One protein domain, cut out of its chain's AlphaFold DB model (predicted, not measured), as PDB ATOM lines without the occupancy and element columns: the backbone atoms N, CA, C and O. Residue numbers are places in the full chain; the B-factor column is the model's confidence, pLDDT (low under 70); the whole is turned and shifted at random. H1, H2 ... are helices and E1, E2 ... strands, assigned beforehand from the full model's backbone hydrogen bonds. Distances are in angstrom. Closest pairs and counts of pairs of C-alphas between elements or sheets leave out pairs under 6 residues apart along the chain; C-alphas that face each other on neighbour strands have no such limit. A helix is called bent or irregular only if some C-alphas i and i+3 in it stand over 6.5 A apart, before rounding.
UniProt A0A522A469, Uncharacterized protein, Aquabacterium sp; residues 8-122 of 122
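Overview. This is residues 8 to 122 of the 122 residues of an uncharacterized protein of Aquabacterium sp (UniProt A0A522A469). A strongly twisted sheet of six strands, with long E3 and sharply bent E4 in its middle, is covered toward one end by a group of helices: H3 and H4 pack on it, H2 folds back beside H3 as a helical hairpin, and short H1 leads from E5 into this group. At the other end the last helix, H5, follows E6 and runs away from the sheet, apart from the other helices. The printed part has 115 residues with five named helices and six named strands, in the order E1 E2 E3 E4 E5 H1 H2 H3 H4 E6 H5, and the class is mixed, helices and strands. The sheet is branched, its neighbour pairs are antiparallel, and E2, E3, E4 and E5 form a meander, each strand the antiparallel neighbour of the one before. The whole is compact, with a radius of gyration of the C-alphas of 14.0 A and spans of 41 by 32 by 24 A.

Along the chain. In the sheet, E3 holds residues 31 to 39 and is 25.7 A long. E4, residues 42 to 52, is 23.6 A from first to last C-alpha and bends by 88 degrees at residue 45. E5 holds residues 56 to 61 and is 16.8 A long, and E6 holds residues 107 to 112 and is 13.8 A long. E1, residues 15 to 18, begins at C-alpha 15 at (26.981, 24.914, 73.702) and is 9.8 A long; E2, residues 22 to 25, is 9.9 A long. H3, residues 78 to 92, is the longest helix at 21.3 A and is irregular, with C-alphas 79 and 82 7.1 A apart; its C-alpha 78 is at (9.397, 23.678, 82.099). H4, residues 96 to 104, and H2, residues 68 to 75, are each 12.0 A long. H1, residues 62 to 65, is 5.2 A long. H5, residues 114 to 120, is 10.3 A long and ends with C-alpha 120 at (38.119, 45.211, 79.137).

Arrangement. E3 has three neighbours: E1 beside residues 35 to 39 and E2 beside residues 31 to 34 lie on one side of it, and E4 lies on the other side. N 16 and O 38 of E1 and E3 are within hydrogen-bond range at 3.0 A, and so are N 22 and O 34 of E2 and E3 at 2.8 A. E3 and E4 are a hairpin, with N 35 and O 49 at 2.8 A. E4 and E5 are a hairpin too, with N 58 and O 50 at 2.8 A. E6 is an edge strand beside E5, with N 57 and O 111 at 2.8 A. H4 is on the sheet at a height of 8.3 A, over E3 and E4, and runs along the strands, at 14 degrees to E3 on the local plane. H3 is on the sheet, and its closest C-alphas to E2 are those of Phe 86 and Ile 24, 5.6 A apart. H2 and H3 are a helical hairpin and touch, at a shallow tilt of 19 degrees, opposite ways, with the C-alphas of Ile 73 and Val 81 closest at 6.1 A. H1 and H2 touch only at the corner, closest at the C-alphas of Arg 63 and Asp 70, 5.8 A apart, and each only grazes the sheet. H3 and H4 are close but not clearly touching, with the C-alphas of Leu 89 and Cys 99 closest at 7.4 A. H5 is not on the sheet. In H4 and H5 every O i to N i+4 pair is within hydrogen-bond range, in H3 9 of 11 and in H2 2 of 4 are, and H1 is too short for such a pair.

Size, cuts and confidence. The two C-alphas farthest apart are those of Ala 71 and Ala 122, at 45.5 A. The printed part runs from residue 8 to residue 122, the chain's last residue, and has no cut. The links between successive named elements are tight. The mean pLDDT of the printed part is 89.0, and residues 10 to 13 and 116 to 122 are under 70.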
ATOM      1  N   ILE A   8      25.807  34.979  76.823       78.94
ATOM      2  CA  ILE A   8      27.075  35.314  77.507       78.94
ATOM      3  C   ILE A   8      28.270  34.740  76.744       78.94
ATOM      4  O   ILE A   8      29.351  35.323  76.689       78.94
ATOM      5  N   SER A   9      28.087  33.551  76.177       77.00
ATOM      6  CA  SER A   9      29.122  32.853  75.429       77.00
ATOM      7  C   SER A   9      28.479  31.921  74.417       77.00
ATOM      8  O   SER A   9      27.787  30.978  74.796       77.00
ATOM      9  N   ALA A  10      28.787  32.149  73.147       68.00
ATOM     10  CA  ALA A  10      28.605  31.197  72.064       68.00
ATOM     11  C   ALA A  10      29.982  30.999  71.413       68.00
ATOM     12  O   ALA A  10      30.379  31.777  70.540       68.00
ATOM     13  N   PRO A  11      30.785  30.016  71.855       64.25
ATOM     14  CA  PRO A  11      31.913  29.587  71.044       64.25
ATOM     15  C   PRO A  11      31.371  29.075  69.702       64.25
ATOM     16  O   PRO A  11      30.205  28.699  69.610       64.25
ATOM     17  N   ALA A  12      32.218  28.941  68.680       64.69
ATOM     18  CA  ALA A  12      31.895  28.191  67.454       64.69
ATOM     19  C   ALA A  12      31.702  26.668  67.707       64.69
ATOM     20  O   ALA A  12      32.055  25.834  66.878       64.69
ATOM     21  N   GLY A  13      31.234  26.308  68.902       69.81
ATOM     22  CA  GLY A  13      31.046  24.969  69.417       69.81
ATOM     23  C   GLY A  13      29.576  24.682  69.694       69.81
ATOM     24  O   GLY A  13      28.671  25.372  69.240       69.81
ATOM     25  N   ARG A  14      29.350  23.605  70.440       86.69
ATOM     26  CA  ARG A  14      28.042  22.961  70.575       86.69
ATOM     27  C   ARG A  14      27.115  23.602  71.614       86.69
ATOM     28  O   ARG A  14      25.917  23.321  71.606       86.69
ATOM     29  N   TYR A  15      27.672  24.393  72.526       91.69
ATOM     30  CA  TYR A  15      26.981  24.914  73.702       91.69
ATOM     31  C   TYR A  15      26.948  26.436  73.699       91.69
ATOM     32  O   TYR A  15      27.985  27.075  73.539       91.69
ATOM     33  N   GLU A  16      25.775  27.003  73.958       92.25
ATOM     34  CA  GLU A  16      25.589  28.446  74.108       92.25
ATOM     35  C   GLU A  16      25.039  28.737  75.503       92.25
ATOM     36  O   GLU A  16      24.052  28.137  75.933       92.25
ATOM     37  N   VAL A  17      25.683  29.648  76.230       92.56
ATOM     38  CA  VAL A  17      25.289  30.018  77.594       92.56
ATOM     39  C   VAL A  17      24.438  31.273  77.551       92.56
ATOM     40  O   VAL A  17      24.880  32.312  77.059       92.56
ATOM     41  N   GLN A  18      23.237  31.193  78.112       91.44
ATOM     42  CA  GLN A  18      22.299  32.309  78.101       91.44
ATOM     43  C   GLN A  18      22.612  33.352  79.189       91.44
ATOM     44  O   GLN A  18      23.079  33.028  80.280       91.44
ATOM     45  N   GLY A  19      22.296  34.615  78.887       88.38
ATOM     46  CA  GLY A  19      22.386  35.794  79.757       88.38
ATOM     47  C   GLY A  19      21.549  35.678  81.023       88.38
ATOM     48  O   GLY A  19      21.924  36.197  82.075       88.38
ATOM     49  N   GLN A  20      20.435  34.946  80.939       89.38
ATOM     50  CA  GLN A  20      19.593  34.664  82.090       89.38
ATOM     51  C   GLN A  20      20.399  33.949  83.181       89.38
ATOM     52  O   GLN A  20      21.129  32.994  82.921       89.38
ATOM     53  N   ARG A  21      20.239  34.411  84.422       90.19
ATOM     54  CA  ARG A  21      20.910  33.862  85.598       90.19
ATOM     55  C   ARG A  21      19.882  33.549  86.674       90.19
ATOM     56  O   ARG A  21      19.076  34.404  87.030       90.19
ATOM     57  N   PHE A  22      19.952  32.340  87.213       92.06
ATOM     58  CA  PHE A  22      19.171  31.911  88.366       92.06
ATOM     59  C   PHE A  22      20.077  31.832  89.585       92.06
ATOM     60  O   PHE A  22      21.066  31.098  89.580       92.06
ATOM     61  N   GLU A  23      19.754  32.604  90.618       93.38
ATOM     62  CA  GLU A  23      20.535  32.628  91.849       93.38
ATOM     63  C   GLU A  23      19.977  31.654  92.880       93.38
ATOM     64  O   GLU A  23      18.779  31.633  93.159       93.38
ATOM     65  N   ILE A  24      20.868  30.856  93.462       94.31
ATOM     66  CA  ILE A  24      20.551  29.943  94.555       94.31
ATOM     67  C   ILE A  24      21.204  30.475  95.819       94.31
ATOM     68  O   ILE A  24      22.428  30.502  95.902       94.31
ATOM     69  N   LEU A  25      20.381  30.889  96.785       95.19
ATOM     70  CA  LEU A  25      20.798  31.298  98.124       95.19
ATOM     71  C   LEU A  25      20.787  30.085  99.055       95.19
ATOM     72  O   LEU A  25      19.738  29.481  99.295       95.19
ATOM     73  N   PHE A  26      21.957  29.748  99.586       95.75
ATOM     74  CA  PHE A  26      22.153  28.652 100.525       95.75
ATOM     75  C   PHE A  26      21.909  29.104 101.969       95.75
ATOM     76  O   PHE A  26      21.800  30.292 102.274       95.75
ATOM     77  N   ASN A  27      21.781  28.136 102.879       92.88
ATOM     78  CA  ASN A  27      21.445  28.404 104.281       92.88
ATOM     79  C   ASN A  27      22.559  29.126 105.048       92.88
ATOM     80  O   ASN A  27      22.278  29.791 106.039       92.88
ATOM     81  N   ASP A  28      23.803  29.011 104.587       95.19
ATOM     82  CA  ASP A  28      24.955  29.748 105.111       95.19
ATOM     83  C   ASP A  28      25.039  31.194 104.579       95.19
ATOM     84  O   ASP A  28      25.984  31.914 104.892       95.19
ATOM     85  N   GLY A  29      24.063  31.623 103.771       95.12
ATOM     86  CA  GLY A  29      24.004  32.949 103.157       95.12
ATOM     87  C   GLY A  29      24.820  33.086 101.870       95.12
ATOM     88  O   GLY A  29      24.763  34.132 101.225       95.12
ATOM     89  N   SER A  30      25.559  32.049 101.467       96.56
ATOM     90  CA  SER A  30      26.311  32.055 100.215       96.56
ATOM     91  C   SER A  30      25.397  31.850  99.002       96.56
ATOM     92  O   SER A  30      24.298  31.300  99.118       96.56
ATOM     93  N   THR A  31      25.837  32.295  97.822       96.06
ATOM     94  CA  THR A  31      25.047  32.199  96.588       96.06
ATOM     95  C   THR A  31      25.825  31.579  95.433       96.06
ATOM     96  O   THR A  31      27.041  31.744  95.326       96.06
ATOM     97  N   ILE A  32      25.118  30.886  94.534       94.88
ATOM     98  CA  ILE A  32      25.633  30.553  93.195       94.88
ATOM     99  C   ILE A  32      24.679  31.068  92.124       94.88
ATOM    100  O   ILE A  32      23.464  31.059  92.316       94.88
ATOM    101  N   GLY A  33      25.230  31.483  90.986       94.12
ATOM    102  CA  GLY A  33      24.466  31.822  89.789       94.12
ATOM    103  C   GLY A  33      24.589  30.725  88.745       94.12
ATOM    104  O   GLY A  33      25.703  30.414  88.326       94.12
ATOM    105  N   LEU A  34      23.462  30.162  88.314       95.19
ATOM    106  CA  LEU A  34      23.409  29.186  87.231       95.19
ATOM    107  C   LEU A  34      22.782  29.794  85.983       95.19
ATOM    108  O   LEU A  34      21.751  30.464  86.052       95.19
ATOM    109  N   HIS A  35      23.385  29.499  84.841       94.12
ATOM    110  CA  HIS A  35      22.931  29.943  83.534       94.12
ATOM    111  C   HIS A  35      22.311  28.777  82.756       94.12
ATOM    112  O   HIS A  35      22.859  27.668  82.789       94.12
ATOM    113  N   PRO A  36      21.189  28.984  82.049       93.69
ATOM    114  CA  PRO A  36      20.707  28.038  81.051       93.69
ATOM    115  C   PRO A  36      21.731  27.829  79.941       93.69
ATOM    116  O   PRO A  36      22.492  28.736  79.595       93.69
ATOM    117  N   VAL A  37      21.709  26.631  79.365       93.75
ATOM    118  CA  VAL A  37      22.574  26.260  78.247       93.75
ATOM    119  C   VAL A  37      21.713  25.741  77.104       93.75
ATOM    120  O   VAL A  37      20.898  24.835  77.289       93.75
ATOM    121  N   LEU A  38      21.915  26.304  75.917       93.31
ATOM    122  CA  LEU A  38      21.446  25.726  74.667       93.31
ATOM    123  C   LEU A  38      22.488  24.738  74.157       93.31
ATOM    124  O   LEU A  38      23.692  24.936  74.324       93.31
ATOM    125  N   ARG A  39      22.023  23.686  73.492       92.69
ATOM    126  CA  ARG A  39      22.871  22.771  72.731       92.69
ATOM    127  C   ARG A  39      22.352  22.718  71.309       92.69
ATOM    128  O   ARG A  39      21.185  22.378  71.124       92.69
ATOM    129  N   ASP A  40      23.200  23.042  70.336       89.38
ATOM    130  CA  ASP A  40      22.813  23.100  68.920       89.38
ATOM    131  C   ASP A  40      21.530  23.956  68.715       89.38
ATOM    132  O   ASP A  40      20.567  23.524  68.081       89.38
ATOM    133  N   GLY A  41      21.462  25.128  69.364       86.94
ATOM    134  CA  GLY A  41      20.306  26.040  69.338       86.94
ATOM    135  C   GLY A  41      19.061  25.588  70.121       86.94
ATOM    136  O   GLY A  41      18.088  26.334  70.211       86.94
ATOM    137  N   SER A  42      19.062  24.390  70.716       89.50
ATOM    138  CA  SER A  42      17.910  23.838  71.445       89.50
ATOM    139  C   SER A  42      18.077  23.938  72.960       89.50
ATOM    140  O   SER A  42      19.122  23.561  73.498       89.50
ATOM    141  N   GLN A  43      17.022  24.370  73.658       89.75
ATOM    142  CA  GLN A  43      16.978  24.433  75.123       89.75
ATOM    143  C   GLN A  43      17.243  23.064  75.751       89.75
ATOM    144  O   GLN A  43      16.674  22.054  75.339       89.75
ATOM    145  N   GLN A  44      18.108  23.035  76.763       92.62
ATOM    146  CA  GLN A  44      18.443  21.814  77.484       92.62
ATOM    147  C   GLN A  44      17.996  21.924  78.939       92.62
ATOM    148  O   GLN A  44      18.531  22.695  79.736       92.62
ATOM    149  N   MET A  45      17.026  21.089  79.314       91.00
ATOM    150  CA  MET A  45      16.442  21.111  80.658       91.00
ATOM    151  C   MET A  45      17.479  20.852  81.759       91.00
ATOM    152  O   MET A  45      17.384  21.448  82.830       91.00
ATOM    153  N   PHE A  46      18.479  20.011  81.475       94.56
ATOM    154  CA  PHE A  46      19.470  19.542  82.447       94.56
ATOM    155  C   PHE A  46      20.820  20.254  82.380       94.56
ATOM    156  O   PHE A  46      21.566  20.202  83.355       94.56
ATOM    157  N   LEU A  47      21.148  20.906  81.262       95.19
ATOM    158  CA  LEU A  47      22.449  21.555  81.127       95.19
ATOM    159  C   LEU A  47      22.423  22.936  81.755       95.19
ATOM    160  O   LEU A  47      21.544  23.757  81.478       95.19
ATOM    161  N   ARG A  48      23.408  23.194  82.604       95.81
ATOM    162  CA  ARG A  48      23.616  24.494  83.226       95.81
ATOM    163  C   ARG A  48      25.068  24.894  83.093       95.81
ATOM    164  O   ARG A  48      25.944  24.045  82.939       95.81
ATOM    165  N   ALA A  49      25.297  26.197  83.161       95.56
ATOM    166  CA  ALA A  49      26.629  26.747  83.262       95.56
ATOM    167  C   ALA A  49      26.816  27.526  84.562       95.56
ATOM    168  O   ALA A  49      25.905  28.205  85.036       95.56
ATOM    169  N   LEU A  50      28.016  27.425  85.124       94.69
ATOM    170  CA  LEU A  50      28.463  28.171  86.295       94.69
ATOM    171  C   LEU A  50      29.724  28.954  85.927       94.69
ATOM    172  O   LEU A  50      30.603  28.443  85.234       94.69
ATOM    173  N   ARG A  51      29.839  30.185  86.424       91.75
ATOM    174  CA  ARG A  51      31.067  30.971  86.285       91.75
ATOM    175  C   ARG A  51      32.186  30.387  87.147       91.75
ATOM    176  O   ARG A  51      32.005  30.173  88.342       91.75
ATOM    177  N   HIS A  52      33.346  30.174  86.537       89.50
ATOM    178  CA  HIS A  52      34.556  29.691  87.189       89.50
ATOM    179  C   HIS A  52      35.697  30.686  86.962       89.50
ATOM    180  O   HIS A  52      36.214  30.841  85.855       89.50
ATOM    181  N   GLY A  53      36.071  31.393  88.028       86.25
ATOM    182  CA  GLY A  53      37.015  32.503  87.939       86.25
ATOM    183  C   GLY A  53      36.447  33.701  87.172       86.25
ATOM    184  O   GLY A  53      35.234  33.875  87.057       86.25
ATOM    185  N   SER A  54      37.337  34.556  86.669       82.56
ATOM    186  CA  SER A  54      36.951  35.793  85.984       82.56
ATOM    187  C   SER A  54      36.452  35.550  84.563       82.56
ATOM    188  O   SER A  54      35.462  36.155  84.175       82.56
ATOM    189  N   CYS A  55      37.089  34.653  83.806       85.44
ATOM    190  CA  CYS A  55      36.910  34.577  82.350       85.44
ATOM    191  C   CYS A  55      36.383  33.232  81.834       85.44
ATOM    192  O   CYS A  55      36.424  33.012  80.625       85.44
ATOM    193  N   SER A  56      35.938  32.322  82.706       89.94
ATOM    194  CA  SER A  56      35.500  30.987  82.279       89.94
ATOM    195  C   SER A  56      34.098  30.648  82.769       89.94
ATOM    196  O   SER A  56      33.674  31.044  83.857       89.94
ATOM    197  N   LEU A  57      33.395  29.861  81.965       92.56
ATOM    198  CA  LEU A  57      32.126  29.224  82.285       92.56
ATOM    199  C   LEU A  57      32.322  27.714  82.181       92.56
ATOM    200  O   LEU A  57      32.936  27.232  81.235       92.56
ATOM    201  N   ILE A  58      31.793  26.961  83.134       94.56
ATOM    202  CA  ILE A  58      31.783  25.498  83.087       94.56
ATOM    203  C   ILE A  58      30.372  25.053  82.764       94.56
ATOM    204  O   ILE A  58      29.453  25.419  83.491       94.56
ATOM    205  N   VAL A  59      30.218  24.252  81.713       95.31
ATOM    206  CA  VAL A  59      28.969  23.571  81.368       95.31
ATOM    207  C   VAL A  59      28.966  22.199  82.030       95.31
ATOM    208  O   VAL A  59      29.937  21.452  81.919       95.31
ATOM    209  N   PHE A  60      27.871  21.851  82.695       95.94
ATOM    210  CA  PHE A  60      27.708  20.570  83.380       95.94
ATOM    211  C   PHE A  60      26.264  20.064  83.276       95.94
ATOM    212  O   PHE A  60      25.338  20.826  82.972       95.94
ATOM    213  N   ASP A  61      26.070  18.768  83.537       96.19
ATOM    214  CA  ASP A  61      24.746  18.155  83.623       96.19
ATOM    215  C   ASP A  61      24.258  18.124  85.073       96.19
ATOM    216  O   ASP A  61      24.930  17.604  85.969       96.19
ATOM    217  N   LEU A  62      23.048  18.622  85.320       95.50
ATOM    218  CA  LEU A  62      22.424  18.543  86.639       95.50
ATOM    219  C   LEU A  62      22.244  17.101  87.130       95.50
ATOM    220  O   LEU A  62      22.244  16.881  88.339       95.50
ATOM    221  N   ARG A  63      22.108  16.123  86.230       95.25
ATOM    222  CA  ARG A  63      21.887  14.710  86.583       95.25
ATOM    223  C   ARG A  63      23.130  14.063  87.185       95.25
ATOM    224  O   ARG A  63      23.004  13.199  88.051       95.25
ATOM    225  N   ASP A  64      24.310  14.518  86.779       94.50
ATOM    226  CA  ASP A  64      25.583  14.026  87.306       94.50
ATOM    227  C   ASP A  64      25.861  14.590  88.709       94.50
ATOM    228  O   ASP A  64      26.397  13.899  89.575       94.50
ATOM    229  N   VAL A  65      25.401  15.818  88.975       94.38
ATOM    230  CA  VAL A  65      25.509  16.496  90.280       94.38
ATOM    231  C   VAL A  65      24.413  16.033  91.254       94.38
ATOM    232  O   VAL A  65      24.631  15.815  92.453       94.38
ATOM    233  N   CYS A  66      23.191  15.875  90.755       94.25
ATOM    234  CA  CYS A  66      22.006  15.577  91.541       94.25
ATOM    235  C   CYS A  66      21.070  14.642  90.778       94.25
ATOM    236  O   CYS A  66      20.141  15.074  90.104       94.25
ATOM    237  N   LYS A  67      21.305  13.335  90.921       92.44
ATOM    238  CA  LYS A  67      20.527  12.281  90.251       92.44
ATOM    239  C   LYS A  67      19.027  12.372  90.532       92.44
ATOM    240  O   LYS A  67      18.222  12.036  89.670       92.44
ATOM    241  N   GLU A  68      18.658  12.861  91.712       90.94
ATOM    242  CA  GLU A  68      17.273  13.070  92.135       90.94
ATOM    243  C   GLU A  68      16.514  14.035  91.208       90.94
ATOM    244  O   GLU A  68      15.302  13.908  91.044       90.94
ATOM    245  N   LEU A  69      17.222  14.961  90.548       92.81
ATOM    246  CA  LEU A  69      16.611  15.926  89.638       92.81
ATOM    247  C   LEU A  69      16.100  15.303  88.338       92.81
ATOM    248  O   LEU A  69      15.188  15.869  87.746       92.81
ATOM    249  N   ASP A  70      16.633  14.170  87.868       93.00
ATOM    250  CA  ASP A  70      16.233  13.618  86.561       93.00
ATOM    251  C   ASP A  70      14.739  13.265  86.528       93.00
ATOM    252  O   ASP A  70      13.988  13.727  85.666       93.00
ATOM    253  N   ALA A  71      14.291  12.486  87.516       90.62
ATOM    254  CA  ALA A  71      12.906  12.041  87.600       90.62
ATOM    255  C   ALA A  71      11.937  13.204  87.856       90.62
ATOM    256  O   ALA A  71      10.842  13.220  87.294       90.62
ATOM    257  N   GLU A  72      12.339  14.172  88.679       92.38
ATOM    258  CA  GLU A  72      11.483  15.292  89.063       92.38
ATOM    259  C   GLU A  72      11.363  16.324  87.941       92.38
ATOM    260  O   GLU A  72      10.254  16.746  87.612       92.38
ATOM    261  N   ILE A  73      12.465  16.663  87.264       92.38
ATOM    262  CA  ILE A  73      12.447  17.609  86.140       92.38
ATOM    263  C   ILE A  73      11.552  17.091  85.011       92.38
ATOM    264  O   ILE A  73      10.776  17.861  84.459       92.38
ATOM    265  N   ARG A  74      11.593  15.789  84.696       92.31
ATOM    266  CA  ARG A  74      10.763  15.202  83.624       92.31
ATOM    267  C   ARG A  74       9.262  15.266  83.892       92.31
ATOM    268  O   ARG A  74       8.480  15.212  82.949       92.31
ATOM    269  N   LYS A  75       8.860  15.327  85.162       92.88
ATOM    270  CA  LYS A  75       7.455  15.434  85.584       92.88
ATOM    271  C   LYS A  75       7.019  16.881  85.802       92.88
ATOM    272  O   LYS A  75       5.829  17.142  85.968       92.88
ATOM    273  N   THR A  76       7.974  17.801  85.837       92.31
ATOM    274  CA  THR A  76       7.752  19.206  86.157       92.31
ATOM    275  C   THR A  76       7.569  19.998  84.874       92.31
ATOM    276  O   THR A  76       8.284  19.806  83.894       92.31
ATOM    277  N   HIS A  77       6.604  20.914  84.873       91.69
ATOM    278  CA  HIS A  77       6.424  21.826  83.752       91.69
ATOM    279  C   HIS A  77       7.669  22.718  83.600       91.69
ATOM    280  O   HIS A  77       8.196  23.209  84.594       91.69
ATOM    281  N   GLU A  78       8.120  22.986  82.371       87.00
ATOM    282  CA  GLU A  78       9.397  23.678  82.099       87.00
ATOM    283  C   GLU A  78       9.573  24.988  82.883       87.00
ATOM    284  O   GLU A  78      10.623  25.232  83.473       87.00
ATOM    285  N   ARG A  79       8.509  25.798  82.958       88.38
ATOM    286  CA  ARG A  79       8.460  27.054  83.727       88.38
ATOM    287  C   ARG A  79       8.823  26.912  85.217       88.38
ATOM    288  O   ARG A  79       9.310  27.867  85.809       88.38
ATOM    289  N   ASP A  80       8.572  25.745  85.808       90.31
ATOM    290  CA  ASP A  80       8.734  25.473  87.241       90.31
ATOM    291  C   ASP A  80      10.090  24.796  87.545       90.31
ATOM    292  O   ASP A  80      10.534  24.749  88.696       90.31
ATOM    293  N   VAL A  81      10.805  24.329  86.511       90.31
ATOM    294  CA  VAL A  81      12.116  23.668  86.629       90.31
ATOM    295  C   VAL A  81      13.165  24.527  87.353       90.31
ATOM    296  O   VAL A  81      13.873  23.968  88.192       90.31
ATOM    297  N   PRO A  82      13.301  25.850  87.113       89.31
ATOM    298  CA  PRO A  82      14.277  26.660  87.846       89.31
ATOM    299  C   PRO A  82      14.056  26.630  89.364       89.31
ATOM    300  O   PRO A  82      15.017  26.488  90.121       89.31
ATOM    301  N   GLY A  83      12.795  26.698  89.802       91.38
ATOM    302  CA  GLY A  83      12.427  26.606  91.214       91.38
ATOM    303  C   GLY A  83      12.753  25.233  91.800       91.38
ATOM    304  O   GLY A  83      13.373  25.153  92.858       91.38
ATOM    305  N   LEU A  84      12.415  24.155  91.087       93.62
ATOM    306  CA  LEU A  84      12.769  22.790  91.492       93.62
ATOM    307  C   LEU A  84      14.286  22.635  91.683       93.62
ATOM    308  O   LEU A  84      14.730  22.217  92.750       93.62
ATOM    309  N   VAL A  85      15.084  23.034  90.686       93.44
ATOM    310  CA  VAL A  85      16.554  22.963  90.751       93.44
ATOM    311  C   VAL A  85      17.087  23.753  91.948       93.44
ATOM    312  O   VAL A  85      17.918  23.235  92.694       93.44
ATOM    313  N   PHE A  86      16.580  24.971  92.166       92.25
ATOM    314  CA  PHE A  86      16.935  25.801  93.319       92.25
ATOM    315  C   PHE A  86      16.708  25.063  94.643       92.25
ATOM    316  O   PHE A  86      17.632  24.942  95.451       92.25
ATOM    317  N   TYR A  87      15.494  24.553  94.871       93.38
ATOM    318  CA  TYR A  87      15.140  23.947  96.154       93.38
ATOM    319  C   TYR A  87      15.889  22.639  96.388       93.38
ATOM    320  O   TYR A  87      16.388  22.417  97.492       93.38
ATOM    321  N   THR A  88      16.033  21.802  95.361       94.88
ATOM    322  CA  THR A  88      16.736  20.524  95.485       94.88
ATOM    323  C   THR A  88      18.225  20.723  95.764       94.88
ATOM    324  O   THR A  88      18.760  20.103  96.683       94.88
ATOM    325  N   LEU A  89      18.910  21.616  95.037       94.94
ATOM    326  CA  LEU A  89      20.336  21.867  95.270       94.94
ATOM    327  C   LEU A  89      20.582  22.501  96.643       94.94
ATOM    328  O   LEU A  89      21.511  22.096  97.341       94.94
ATOM    329  N   ARG A  90      19.722  23.434  97.067       94.69
ATOM    330  CA  ARG A  90      19.795  24.043  98.402       94.69
ATOM    331  C   ARG A  90      19.595  23.028  99.529       94.69
ATOM    332  O   ARG A  90      20.205  23.168 100.582       94.69
ATOM    333  N   GLN A  91      18.731  22.031  99.342       94.31
ATOM    334  CA  GLN A  91      18.551  20.957 100.323       94.31
ATOM    335  C   GLN A  91      19.743  19.994 100.344       94.31
ATOM    336  O   GLN A  91      20.122  19.515 101.411       94.31
ATOM    337  N   LYS A  92      20.332  19.713  99.177       95.75
ATOM    338  CA  LYS A  92      21.426  18.749  99.032       95.75
ATOM    339  C   LYS A  92      22.770  19.267  99.544       95.75
ATOM    340  O   LYS A  92      23.529  18.501 100.134       95.75
ATOM    341  N   PHE A  93      23.081  20.536  99.301       96.38
ATOM    342  CA  PHE A  93      24.370  21.130  99.656       96.38
ATOM    343  C   PHE A  93      24.210  22.160 100.773       96.38
ATOM    344  O   PHE A  93      23.308  22.992 100.746       96.38
ATOM    345  N   CYS A  94      25.122  22.138 101.744       94.31
ATOM    346  CA  CYS A  94      25.102  23.080 102.864       94.31
ATOM    347  C   CYS A  94      25.594  24.492 102.495       94.31
ATOM    348  O   CYS A  94      25.255  25.439 103.200       94.31
ATOM    349  N   SER A  95      26.364  24.626 101.407       97.12
ATOM    350  CA  SER A  95      26.977  25.879 100.956       97.12
ATOM    351  C   SER A  95      27.126  25.951  99.434       97.12
ATOM    352  O   SER A  95      27.204  24.929  98.741       97.12
ATOM    353  N   ALA A  96      27.266  27.174  98.920       96.56
ATOM    354  CA  ALA A  96      27.634  27.455  97.536       96.56
ATOM    355  C   ALA A  96      28.976  26.819  97.150       96.56
ATOM    356  O   ALA A  96      29.128  26.305  96.042       96.56
ATOM    357  N   ALA A  97      29.950  26.820  98.066       95.94
ATOM    358  CA  ALA A  97      31.271  26.242  97.833       95.94
ATOM    359  C   ALA A  97      31.199  24.720  97.628       95.94
ATOM    360  O   ALA A  97      31.769  24.197  96.675       95.94
ATOM    361  N   ALA A  98      30.441  24.009  98.469       96.31
ATOM    362  CA  ALA A  98      30.246  22.567  98.314       96.31
ATOM    363  C   ALA A  98      29.497  22.231  97.014       96.31
ATOM    364  O   ALA A  98      29.861  21.294  96.304       96.31
ATOM    365  N   CYS A  99      28.473  23.024  96.682       96.44
ATOM    366  CA  CYS A  99      27.694  22.848  95.460       96.44
ATOM    367  C   CYS A  99      28.546  23.077  94.200       96.44
ATOM    368  O   CYS A  99      28.603  22.218  93.321       96.44
ATOM    369  N   SER A 100      29.268  24.198  94.144       95.44
ATOM    370  CA  SER A 100      30.146  24.540  93.019       95.44
ATOM    371  C   SER A 100      31.278  23.532  92.835       95.44
ATOM    372  O   SER A 100      31.508  23.103  91.708       95.44
ATOM    373  N   ALA A 101      31.913  23.061  93.913       95.19
ATOM    374  CA  ALA A 101      32.930  22.012  93.831       95.19
ATOM    375  C   ALA A 101      32.394  20.728  93.169       95.19
ATOM    376  O   ALA A 101      33.081  20.127  92.345       95.19
ATOM    377  N   SER A 102      31.149  20.338  93.472       95.56
ATOM    378  CA  SER A 102      30.503  19.180  92.841       95.56
ATOM    379  C   SER A 102      30.173  19.395  91.361       95.56
ATOM    380  O   SER A 102      30.155  18.430  90.608       95.56
ATOM    381  N   MET A 103      29.878  20.625  90.940       95.06
ATOM    382  CA  MET A 103      29.637  20.961  89.529       95.06
ATOM    383  C   MET A 103      30.948  20.989  88.737       95.06
ATOM    384  O   MET A 103      31.001  20.560  87.588       95.06
ATOM    385  N   MET A 104      32.020  21.471  89.366       93.56
ATOM    386  CA  MET A 104      33.348  21.596  88.763       93.56
ATOM    387  C   MET A 104      34.087  20.263  88.636       93.56
ATOM    388  O   MET A 104      35.004  20.166  87.826       93.56
ATOM    389  N   SER A 105      33.722  19.241  89.415       93.25
ATOM    390  CA  SER A 105      34.345  17.915  89.330       93.25
ATOM    391  C   SER A 105      33.858  17.084  88.139       93.25
ATOM    392  O   SER A 105      34.507  16.100  87.788       93.25
ATOM    393  N   LEU A 106      32.741  17.473  87.512       90.88
ATOM    394  CA  LEU A 106      32.104  16.760  86.401       90.88
ATOM    395  C   LEU A 106      31.774  17.718  85.237       90.88
ATOM    396  O   LEU A 106      30.609  17.846  84.851       90.88
ATOM    397  N   PRO A 107      32.772  18.434  84.680       91.62
ATOM    398  CA  PRO A 107      32.532  19.343  83.572       91.62
ATOM    399  C   PRO A 107      32.260  18.550  82.290       91.62
ATOM    400  O   PRO A 107      32.963  17.591  81.971       91.62
ATOM    401  N   ILE A 108      31.267  18.991  81.523       93.06
ATOM    402  CA  ILE A 108      31.083  18.561  80.132       93.06
ATOM    403  C   ILE A 108      31.979  19.391  79.220       93.06
ATOM    404  O   ILE A 108      32.582  18.856  78.293       93.06
ATOM    405  N   ASP A 109      32.041  20.700  79.474       91.81
ATOM    406  CA  ASP A 109      32.810  21.643  78.668       91.81
ATOM    407  C   ASP A 109      33.226  22.867  79.498       91.81
ATOM    408  O   ASP A 109      32.621  23.179  80.530       91.81
ATOM    409  N   MET A 110      34.250  23.575  79.030       90.81
ATOM    410  CA  MET A 110      34.725  24.826  79.609       90.81
ATOM    411  C   MET A 110      34.816  25.889  78.519       90.81
ATOM    412  O   MET A 110      35.572  25.768  77.558       90.81
ATOM    413  N   LEU A 111      34.040  26.954  78.686       90.44
ATOM    414  CA  LEU A 111      33.888  28.021  77.709       90.44
ATOM    415  C   LEU A 111      34.567  29.294  78.206       90.44
ATOM    416  O   LEU A 111      34.597  29.573  79.405       90.44
ATOM    417  N   VAL A 112      35.069  30.097  77.271       87.88
ATOM    418  CA  VAL A 112      35.567  31.442  77.575       87.88
ATOM    419  C   VAL A 112      34.382  32.391  77.664       87.88
ATOM    420  O   VAL A 112      33.601  32.497  76.724       87.88
ATOM    421  N   ASP A 113      34.277  33.120  78.769       84.69
ATOM    422  CA  ASP A 113      33.278  34.168  78.915       84.69
ATOM    423  C   ASP A 113      33.661  35.395  78.080       84.69
ATOM    424  O   ASP A 113      34.637  36.097  78.368       84.69
ATOM    425  N   GLN A 114      32.881  35.654  77.034       78.00
ATOM    426  CA  GLN A 114      33.143  36.744  76.102       78.00
ATOM    427  C   GLN A 114      32.677  38.103  76.640       78.00
ATOM    428  O   GLN A 114      33.268  39.117  76.270       78.00
ATOM    429  N   THR A 115      31.735  38.142  77.590       71.81
ATOM    430  CA  THR A 115      31.259  39.403  78.194       71.81
ATOM    431  C   THR A 115      32.369  40.145  78.942       71.81
ATOM    432  O   THR A 115      32.399  41.373  78.989       71.81
ATOM    433  N   VAL A 116      33.348  39.408  79.477       64.94
ATOM    434  CA  VAL A 116      34.502  39.986  80.182       64.94
ATOM    435  C   VAL A 116      35.522  40.579  79.214       64.94
ATOM    436  O   VAL A 116      36.188  41.557  79.546       64.94
ATOM    437  N   ARG A 117      35.639  40.031  77.999       58.12
ATOM    438  CA  ARG A 117      36.522  40.594  76.967       58.12
ATOM    439  C   ARG A 117      36.017  41.938  76.465       58.12
ATOM    440  O   ARG A 117      36.824  42.835  76.254       58.12
ATOM    441  N   GLU A 118      34.706  42.078  76.305       57.22
ATOM    442  CA  GLU A 118      34.090  43.329  75.854       57.22
ATOM    443  C   GLU A 118      34.234  44.441  76.902       57.22
ATOM    444  O   GLU A 118      34.574  45.567  76.551       57.22
ATOM    445  N   ALA A 119      34.091  44.117  78.191       57.66
ATOM    446  CA  ALA A 119      34.248  45.082  79.283       57.66
ATOM    447  C   ALA A 119      35.693  45.583  79.487       57.66
ATOM    448  O   ALA A 119      35.888  46.644  80.068       57.66
ATOM    449  N   LEU A 120      36.702  44.826  79.044       54.22
ATOM    450  CA  LEU A 120      38.119  45.211  79.137       54.22
ATOM    451  C   LEU A 120      38.637  45.935  77.884       54.22
ATOM    452  O   LEU A 120      39.748  46.460  77.905       54.22
ATOM    453  N   ALA A 121      37.869  45.928  76.792       52.25
ATOM    454  CA  ALA A 121      38.217  46.578  75.528       52.25
ATOM    455  C   ALA A 121      37.519  47.940  75.325       52.25
ATOM    456  O   ALA A 121      37.764  48.589  74.306       52.25
ATOM    457  N   ALA A 122      36.661  48.346  76.268       48.44
ATOM    458  CA  ALA A 122      35.946  49.623  76.312       48.44
ATOM    459  C   ALA A 122      36.575  50.570  77.344       48.44
ATOM    460  O   ALA A 122      36.586  51.792  77.073       48.44
TER     461      ALA A 122